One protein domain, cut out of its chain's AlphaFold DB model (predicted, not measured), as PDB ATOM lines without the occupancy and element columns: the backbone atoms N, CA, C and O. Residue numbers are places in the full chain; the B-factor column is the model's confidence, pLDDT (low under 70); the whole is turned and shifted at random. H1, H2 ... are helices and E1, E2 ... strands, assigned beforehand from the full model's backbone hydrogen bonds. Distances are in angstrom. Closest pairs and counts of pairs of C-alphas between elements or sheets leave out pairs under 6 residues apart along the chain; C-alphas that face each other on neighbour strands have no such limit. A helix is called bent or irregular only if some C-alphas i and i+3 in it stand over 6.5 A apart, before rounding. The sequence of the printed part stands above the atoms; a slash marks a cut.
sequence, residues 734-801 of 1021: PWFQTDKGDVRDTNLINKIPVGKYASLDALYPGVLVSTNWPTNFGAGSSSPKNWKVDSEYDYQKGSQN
ATOM      1  N   PRO A 734      -3.040  29.185  40.318       79.75
ATOM      2  CA  PRO A 734      -4.470  29.018  40.098       79.75
ATOM      3  C   PRO A 734      -4.813  27.526  40.117       79.75
ATOM      4  O   PRO A 734      -4.178  26.745  39.400       79.75
ATOM      5  N   TRP A 735      -5.816  27.128  40.894       85.38
ATOM      6  CA  TRP A 735      -6.311  25.749  40.951       85.38
ATOM      7  C   TRP A 735      -7.834  25.723  40.926       85.38
ATOM      8  O   TRP A 735      -8.490  26.722  41.236       85.38
ATOM      9  N   PHE A 736      -8.395  24.585  40.515       89.62
ATOM     10  CA  PHE A 736      -9.838  24.377  40.498       89.62
ATOM     11  C   PHE A 736     -10.271  23.253  41.434       89.62
ATOM     12  O   PHE A 736      -9.486  22.367  41.774       89.62
ATOM     13  N   GLN A 737     -11.551  23.265  41.800       89.62
ATOM     14  CA  GLN A 737     -12.187  22.201  42.574       89.62
ATOM     15  C   GLN A 737     -13.656  22.021  42.157       89.62
ATOM     16  O   GLN A 737     -14.254  22.920  41.568       89.62
ATOM     17  N   THR A 738     -14.248  20.872  42.475       88.00
ATOM     18  CA  THR A 738     -15.692  20.623  42.359       88.00
ATOM     19  C   THR A 738     -16.256  19.959  43.616       88.00
ATOM     20  O   THR A 738     -15.547  19.199  44.283       88.00
ATOM     21  N   ASP A 739     -17.534  20.199  43.932       80.00
ATOM     22  CA  ASP A 739     -18.248  19.367  44.909       80.00
ATOM     23  C   ASP A 739     -18.392  17.943  44.364       80.00
ATOM     24  O   ASP A 739     -17.872  16.995  44.953       80.00
ATOM     25  N   LYS A 740     -19.066  17.804  43.218       76.38
ATOM     26  CA  LYS A 740     -19.422  16.527  42.595       76.38
ATOM     27  C   LYS A 740     -19.357  16.643  41.072       76.38
ATOM     28  O   LYS A 740     -20.239  17.241  40.461       76.38
ATOM     29  N   GLY A 741     -18.371  16.016  40.435       68.69
ATOM     30  CA  GLY A 741     -18.283  16.014  38.975       68.69
ATOM     31  C   GLY A 741     -17.123  15.196  38.415       68.69
ATOM     32  O   GLY A 741     -16.090  15.040  39.063       68.69
ATOM     33  N   ASP A 742     -17.305  14.707  37.189       75.38
ATOM     34  CA  ASP A 742     -16.235  14.163  36.347       75.38
ATOM     35  C   ASP A 742     -15.505  15.326  35.658       75.38
ATOM     36  O   ASP A 742     -16.116  16.070  34.884       75.38
ATOM     37  N   VAL A 743     -14.194  15.446  35.854       78.69
ATOM     38  CA  VAL A 743     -13.331  16.264  34.994       78.69
ATOM     39  C   VAL A 743     -12.750  15.369  33.903       78.69
ATOM     40  O   VAL A 743     -12.310  14.246  34.150       78.69
ATOM     41  N   ARG A 744     -12.729  15.855  32.661       77.50
ATOM     42  CA  ARG A 744     -12.058  15.177  31.546       77.50
ATOM     43  C   ARG A 744     -11.179  16.184  30.830       77.50
ATOM     44  O   ARG A 744     -11.684  17.169  30.302       77.50
ATOM     45  N   ASP A 745      -9.877  15.939  30.848       73.81
ATOM     46  CA  ASP A 745      -8.858  16.871  30.369       73.81
ATOM     47  C   ASP A 745      -7.761  16.104  29.618       73.81
ATOM     48  O   ASP A 745      -7.509  14.927  29.865       73.81
ATOM     49  N   THR A 746      -7.098  16.769  28.680       65.81
ATOM     50  CA  THR A 746      -5.915  16.230  27.999       65.81
ATOM     51  C   THR A 746      -4.618  16.523  28.752       65.81
ATOM     52  O   THR A 746      -3.643  15.789  28.593       65.81
ATOM     53  N   ASN A 747      -4.582  17.574  29.581       68.56
ATOM     54  CA  ASN A 747      -3.443  17.882  30.442       68.56
ATOM     55  C   ASN A 747      -3.845  18.847  31.566       68.56
ATOM     56  O   ASN A 747      -4.038  20.033  31.312       68.56
ATOM     57  N   LEU A 748      -3.846  18.360  32.810       71.75
ATOM     58  CA  LEU A 748      -4.080  19.169  34.005       71.75
ATOM     59  C   LEU A 748      -2.956  20.209  34.188       71.75
ATOM     60  O   LEU A 748      -1.944  19.931  34.834       71.75
ATOM     61  N   ILE A 749      -3.111  21.402  33.609       68.88
ATOM     62  CA  ILE A 749      -2.130  22.502  33.701       68.88
ATOM     63  C   ILE A 749      -2.039  23.005  35.150       68.88
ATOM     64  O   ILE A 749      -0.955  23.076  35.728       68.88
ATOM     65  N   ASN A 750      -3.195  23.299  35.741       77.94
ATOM     66  CA  ASN A 750      -3.356  23.859  37.078       77.94
ATOM     67  C   ASN A 750      -3.237  22.769  38.160       77.94
ATOM     68  O   ASN A 750      -4.015  21.817  38.164       77.94
ATOM     69  N   LYS A 751      -2.264  22.884  39.072       78.62
ATOM     70  CA  LYS A 751      -1.993  21.867  40.107       78.62
ATOM     71  C   LYS A 751      -2.826  22.088  41.366       78.62
ATOM     72  O   LYS A 751      -3.142  23.219  41.712       78.62
ATOM     73  N   ILE A 752      -3.167  21.004  42.056       83.88
ATOM     74  CA  ILE A 752      -3.952  21.014  43.292       83.88
ATOM     75  C   ILE A 752      -2.998  21.186  44.493       83.88
ATOM     76  O   ILE A 752      -1.993  20.471  44.564       83.88
ATOM     77  N   PRO A 753      -3.280  22.095  45.451       79.94
ATOM     78  CA  PRO A 753      -2.443  22.285  46.635       79.94
ATOM     79  C   PRO A 753      -2.384  21.060  47.561       79.94
ATOM     80  O   PRO A 753      -3.274  20.208  47.562       79.94
ATOM     81  N   VAL A 754      -1.354  21.014  48.413       75.75
ATOM     82  CA  VAL A 754      -1.186  19.960  49.428       75.75
ATOM     83  C   VAL A 754      -2.421  19.825  50.325       75.75
ATOM     84  O   VAL A 754      -2.996  20.820  50.773       75.75
ATOM     85  N   GLY A 755      -2.854  18.587  50.574       79.00
ATOM     86  CA  GLY A 755      -4.033  18.298  51.401       79.00
ATOM     87  C   GLY A 755      -5.370  18.782  50.817       79.00
ATOM     88  O   GLY A 755      -6.384  18.736  51.513       79.00
ATOM     89  N   LYS A 756      -5.395  19.248  49.561       86.12
ATOM     90  CA  LYS A 756      -6.612  19.586  48.811       86.12
ATOM     91  C   LYS A 756      -6.899  18.522  47.750       86.12
ATOM     92  O   LYS A 756      -6.023  17.761  47.331       86.12
ATOM     93  N   TYR A 757      -8.148  18.505  47.301       86.44
ATOM     94  CA  TYR A 757      -8.658  17.556  46.318       86.44
ATOM     95  C   TYR A 757      -9.252  18.276  45.109       86.44
ATOM     96  O   TYR A 757      -9.877  19.321  45.281       86.44
ATOM     97  N   ALA A 758      -9.123  17.698  43.913       84.88
ATOM     98  CA  ALA A 758      -9.822  18.193  42.724       84.88
ATOM     99  C   ALA A 758     -11.353  18.042  42.851       84.88
ATOM    100  O   ALA A 758     -12.095  18.913  42.404       84.88
ATOM    101  N   SER A 759     -11.833  16.982  43.512       86.00
ATOM    102  CA  SER A 759     -13.241  16.790  43.881       86.00
ATOM    103  C   SER A 759     -13.407  16.460  45.364       86.00
ATOM    104  O   SER A 759     -12.613  15.715  45.944       86.00
ATOM    105  N   LEU A 760     -14.463  17.008  45.966       83.25
ATOM    106  CA  LEU A 760     -14.820  16.808  47.369       83.25
ATOM    107  C   LEU A 760     -15.713  15.576  47.621       83.25
ATOM    108  O   LEU A 760     -15.940  15.245  48.786       83.25
ATOM    109  N   ASP A 761     -16.214  14.873  46.594       77.56
ATOM    110  CA  ASP A 761     -17.093  13.716  46.822       77.56
ATOM    111  C   ASP A 761     -16.321  12.507  47.390       77.56
ATOM    112  O   ASP A 761     -15.555  11.823  46.706       77.56
ATOM    113  N   ALA A 762     -16.541  12.250  48.681       69.69
ATOM    114  CA  ALA A 762     -15.956  11.141  49.428       69.69
ATOM    115  C   ALA A 762     -16.787   9.839  49.373       69.69
ATOM    116  O   ALA A 762     -16.307   8.801  49.841       69.69
ATOM    117  N   LEU A 763     -18.017   9.889  48.841       68.00
ATOM    118  CA  LEU A 763     -18.994   8.791  48.835       68.00
ATOM    119  C   LEU A 763     -19.133   8.153  47.451       68.00
ATOM    120  O   LEU A 763     -19.032   6.935  47.320       68.00
ATOM    121  N   TYR A 764     -19.331   8.985  46.429       63.38
ATOM    122  CA  TYR A 764     -19.493   8.591  45.030       63.38
ATOM    123  C   TYR A 764     -18.538   9.387  44.127       63.38
ATOM    124  O   TYR A 764     -18.994  10.112  43.239       63.38
ATOM    125  N   PRO A 765     -17.209   9.281  44.335       54.84
ATOM    126  CA  PRO A 765     -16.247   9.803  43.374       54.84
ATOM    127  C   PRO A 765     -16.535   9.196  41.994       54.84
ATOM    128  O   PRO A 765     -16.574   7.976  41.841       54.84
ATOM    129  N   GLY A 766     -16.780  10.049  41.000       51.81
ATOM    130  CA  GLY A 766     -17.021   9.628  39.620       51.81
ATOM    131  C   GLY A 766     -15.742   9.163  38.916       51.81
ATOM    132  O   GLY A 766     -14.757   8.768  39.548       51.81
ATOM    133  N   VAL A 767     -15.702   9.286  37.589       54.00
ATOM    134  CA  VAL A 767     -14.437   9.208  36.841       54.00
ATOM    135  C   VAL A 767     -13.764  10.580  36.939       54.00
ATOM    136  O   VAL A 767     -13.725  11.362  35.992       54.00
ATOM    137  N   LEU A 768     -13.302  10.884  38.157       64.50
ATOM    138  CA  LEU A 768     -13.054  12.244  38.640       64.50
ATOM    139  C   LEU A 768     -12.056  13.049  37.823       64.50
ATOM    140  O   LEU A 768     -12.285  14.232  37.599       64.50
ATOM    141  N   VAL A 769     -10.964  12.418  37.394       60.84
ATOM    142  CA  VAL A 769     -10.179  12.917  36.268       60.84
ATOM    143  C   VAL A 769      -9.898  11.747  35.338       60.84
ATOM    144  O   VAL A 769      -9.265  10.765  35.741       60.84
ATOM    145  N   SER A 770     -10.390  11.864  34.106       66.62
ATOM    146  CA  SER A 770      -9.995  11.009  32.986       66.62
ATOM    147  C   SER A 770      -9.101  11.780  32.025       66.62
ATOM    148  O   SER A 770      -9.424  12.916  31.661       66.62
ATOM    149  N   THR A 771      -8.004  11.158  31.599       67.44
ATOM    150  CA  THR A 771      -7.004  11.771  30.716       67.44
ATOM    151  C   THR A 771      -6.439  10.779  29.697       67.44
ATOM    152  O   THR A 771      -6.638   9.564  29.768       67.44
ATOM    153  N   ASN A 772      -5.685  11.298  28.726       66.31
ATOM    154  CA  ASN A 772      -4.891  10.509  27.781       66.31
ATOM    155  C   ASN A 772      -3.413  10.328  28.196       66.31
ATOM    156  O   ASN A 772      -2.657   9.739  27.426       66.31
ATOM    157  N   TRP A 773      -2.997  10.798  29.381       66.44
ATOM    158  CA  TRP A 773      -1.608  10.744  29.871       66.44
ATOM    159  C   TRP A 773      -1.543  10.629  31.404       66.44
ATOM    160  O   TRP A 773      -2.442  11.138  32.066       66.44
ATOM    161  N   PRO A 774      -0.475  10.062  32.002       70.69
ATOM    162  CA  PRO A 774      -0.302  10.010  33.458       70.69
ATOM    163  C   PRO A 774      -0.471  11.378  34.144       70.69
ATOM    164  O   PRO A 774       0.335  12.293  33.968       70.69
ATOM    165  N   THR A 775      -1.532  11.515  34.938       72.62
ATOM    166  CA  THR A 775      -1.996  12.804  35.459       72.62
ATOM    167  C   THR A 775      -1.199  13.225  36.691       72.62
ATOM    168  O   THR A 775      -1.264  12.584  37.741       72.62
ATOM    169  N   ASN A 776      -0.465  14.337  36.585       75.12
ATOM    170  CA  ASN A 776       0.241  14.951  37.711       75.12
ATOM    171  C   ASN A 776      -0.629  16.041  38.364       75.12
ATOM    172  O   ASN A 776      -0.864  17.085  37.751       75.12
ATOM    173  N   PHE A 777      -1.053  15.811  39.609       74.88
ATOM    174  CA  PHE A 777      -1.874  16.725  40.415       74.88
ATOM    175  C   PHE A 777      -1.071  17.752  41.231       74.88
ATOM    176  O   PHE A 777      -1.680  18.634  41.826       74.88
ATOM    177  N   GLY A 778       0.263  17.679  41.266       75.88
ATOM    178  CA  GLY A 778       1.072  18.379  42.269       75.88
ATOM    179  C   GLY A 778       1.008  17.667  43.624       75.88
ATOM    180  O   GLY A 778       0.950  16.440  43.668       75.88
ATOM    181  N   ALA A 779       1.007  18.430  44.720       71.50
ATOM    182  CA  ALA A 779       0.969  17.894  46.087       71.50
ATOM    183  C   ALA A 779      -0.447  17.514  46.588       71.50
ATOM    184  O   ALA A 779      -0.586  16.962  47.680       71.50
ATOM    185  N   GLY A 780      -1.499  17.835  45.828       77.88
ATOM    186  CA  GLY A 780      -2.877  17.418  46.098       77.88
ATOM    187  C   GLY A 780      -3.220  16.027  45.549       77.88
ATOM    188  O   GLY A 780      -2.354  15.210  45.244       77.88
ATOM    189  N   SER A 781      -4.512  15.724  45.414       82.38
ATOM    190  CA  SER A 781      -5.005  14.449  44.852       82.38
ATOM    191  C   SER A 781      -6.347  14.618  44.134       82.38
ATOM    192  O   SER A 781      -6.955  15.687  44.195       82.38
ATOM    193  N   SER A 782      -6.845  13.581  43.449       83.31
ATOM    194  CA  SER A 782      -8.142  13.678  42.758       83.31
ATOM    195  C   SER A 782      -9.325  13.779  43.733       83.31
ATOM    196  O   SER A 782     -10.198  14.622  43.545       83.31
ATOM    197  N   SER A 783      -9.329  12.971  44.799       83.06
ATOM    198  CA  SER A 783     -10.331  12.950  45.882       83.06
ATOM    199  C   SER A 783      -9.813  12.202  47.115       83.06
ATOM    200  O   SER A 783      -8.758  11.567  47.028       83.06
ATOM    201  N   PRO A 784     -10.572  12.158  48.232       82.44
ATOM    202  CA  PRO A 784     -10.262  11.303  49.383       82.44
ATOM    203  C   PRO A 784     -10.167   9.793  49.083       82.44
ATOM    204  O   PRO A 784      -9.757   9.027  49.951       82.44
ATOM    205  N   LYS A 785     -10.561   9.338  47.882       80.56
ATOM    206  CA  LYS A 785     -10.381   7.949  47.412       80.56
ATOM    207  C   LYS A 785      -9.273   7.797  46.359       80.56
ATOM    208  O   LYS A 785      -8.972   6.675  45.970       80.56
ATOM    209  N   ASN A 786      -8.690   8.905  45.893       78.56
ATOM    210  CA  ASN A 786      -7.668   8.984  44.843       78.56
ATOM    211  C   ASN A 786      -8.003   8.195  43.556       78.56
ATOM    212  O   ASN A 786      -7.133   7.597  42.921       78.56
ATOM    213  N   TRP A 787      -9.285   8.165  43.169       75.38
ATOM    214  CA  TRP A 787      -9.718   7.536  41.917       75.38
ATOM    215  C   TRP A 787      -9.297   8.402  40.727       75.38
ATOM    216  O   TRP A 787      -9.566   9.605  40.699       75.38
ATOM    217  N   LYS A 788      -8.629   7.792  39.748       77.12
ATOM    218  CA  LYS A 788      -8.160   8.430  38.512       77.12
ATOM    219  C   LYS A 788      -8.132   7.416  37.369       77.12
ATOM    220  O   LYS A 788      -7.922   6.229  37.617       77.12
ATOM    221  N   VAL A 789      -8.309   7.884  36.134       72.81
ATOM    222  CA  VAL A 789      -8.163   7.060  34.925       72.81
ATOM    223  C   VAL A 789      -7.161   7.734  33.994       72.81
ATOM    224  O   VAL A 789      -7.506   8.587  33.182       72.81
ATOM    225  N   ASP A 790      -5.898   7.336  34.137       72.31
ATOM    226  CA  ASP A 790      -4.845   7.697  33.190       72.31
ATOM    227  C   ASP A 790      -4.962   6.808  31.934       72.31
ATOM    228  O   ASP A 790      -5.210   5.605  32.041       72.31
ATOM    229  N   SER A 791      -4.757   7.383  30.745       65.56
ATOM    230  CA  SER A 791      -4.772   6.674  29.448       65.56
ATOM    231  C   SER A 791      -6.092   5.945  29.102       65.56
ATOM    232  O   SER A 791      -6.075   4.872  28.493       65.56
ATOM    233  N   GLU A 792      -7.255   6.553  29.400       68.69
ATOM    234  CA  GLU A 792      -8.605   6.003  29.105       68.69
ATOM    235  C   GLU A 792      -8.736   5.472  27.662       68.69
ATOM    236  O   GLU A 792      -9.294   4.398  27.417       68.69
ATOM    237  N   TYR A 793      -8.189   6.215  26.699       59.66
ATOM    238  CA  TYR A 793      -8.381   5.981  25.266       59.66
ATOM    239  C   TYR A 793      -7.539   4.843  24.676       59.66
ATOM    240  O   TYR A 793      -7.924   4.299  23.636       59.66
ATOM    241  N   ASP A 794      -6.448   4.451  25.340       60.06
ATOM    242  CA  ASP A 794      -5.696   3.238  24.995       60.06
ATOM    243  C   ASP A 794      -6.399   1.992  25.553       60.06
ATOM    244  O   ASP A 794      -6.463   0.957  24.886       60.06
ATOM    245  N   TYR A 795      -6.995   2.109  26.746       54.97
ATOM    246  CA  TYR A 795      -7.717   1.021  27.407       54.97
ATOM    247  C   TYR A 795      -9.077   0.718  26.750       54.97
ATOM    248  O   TYR A 795      -9.446  -0.449  26.609       54.97
ATOM    249  N   GLN A 796      -9.819   1.737  26.297       54.06
ATOM    250  CA  GLN A 796     -11.113   1.559  25.624       54.06
ATOM    251  C   GLN A 796     -11.242   2.345  24.312       54.06
ATOM    252  O   GLN A 796     -12.034   3.274  24.168       54.06
ATOM    253  N   LYS A 797     -10.582   1.857  23.259       54.38
ATOM    254  CA  LYS A 797     -10.768   2.354  21.879       54.38
ATOM    255  C   LYS A 797     -12.234   2.340  21.385       54.38
ATOM    256  O   LYS A 797     -12.562   3.043  20.434       54.38
ATOM    257  N   GLY A 798     -13.111   1.553  22.017       53.41
ATOM    258  CA  GLY A 798     -14.548   1.490  21.721       53.41
ATOM    259  C   GLY A 798     -15.428   2.522  22.445       53.41
ATOM    260  O   GLY A 798     -16.552   2.737  22.002       53.41
ATOM    261  N   SER A 799     -14.947   3.175  23.512       51.91
ATOM    262  CA  SER A 799     -15.707   4.190  24.267       51.91
ATOM    263  C   SER A 799     -15.506   5.619  23.743       51.91
ATOM    264  O   SER A 799     -16.013   6.571  24.333       51.91
ATOM    265  N   GLN A 800     -14.781   5.783  22.628       55.47
ATOM    266  CA  GLN A 800     -14.485   7.083  22.023       55.47
ATOM    267  C   GLN A 800     -15.769   7.895  21.793       55.47
ATOM    268  O   GLN A 800     -16.587   7.577  20.925       55.47
ATOM    269  N   ASN A 801     -15.923   8.961  22.584       55.75
ATOM    270  CA  ASN A 801     -17.065   9.866  22.518       55.75
ATOM    271  C   ASN A 801     -17.270  10.390  21.091       55.75
ATOM    272  O   ASN A 801     -16.316  10.726  20.384       55.75
TER     273      ASN A 801
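Overview. This is residues 734 to 801 of the 1021 residues of an uncharacterized protein of Candidatus Levybacteria bacterium CG2_30_37_29 (UniProt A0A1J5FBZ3). This domain has little regular structure: its chain winds through three irregular loops, roughly residues 736 to 750, 751 to 771 and 772 to 791, layered one over another. The short helix H1 and the tail after it lie at one end of the longest axis. The printed part has 68 residues, with one named strand, E1, then one named helix, H1; the class is mixed, and the named elements hold only 7 residues. It is compact, with a radius of gyration of the C-alphas of 11.7 A and spans of 35 by 25 by 15 A.

Arrangement. H1, residues 792 to 795, and E1, residues 736 to 738, are apart. E1 pairs with no named strand. Outside it, residues 743 to 744 pair with residues 769 to 770, parallel. H1 is too short for an O i to N i+4 pair; its one O i to N i+3 pair is within hydrogen-bond range.

Along the chain. H1 measures 5.3 A from first to last C-alpha and ends at C-alpha 795, (-7.717, 1.021, 27.407). E1 measures 7.2 A and begins at C-alpha 736, (-9.838, 24.377, 40.498).

Size, cuts and confidence. The C-alphas farthest apart, of Val 754 and Gly 798, are 35.9 A apart. The printed part has no cut. The link from E1 to H1 is long, 53 residues. Mean pLDDT of the printed part is 72.2; 27 residues are under 70, among them 762 to 773 and 791 to 801.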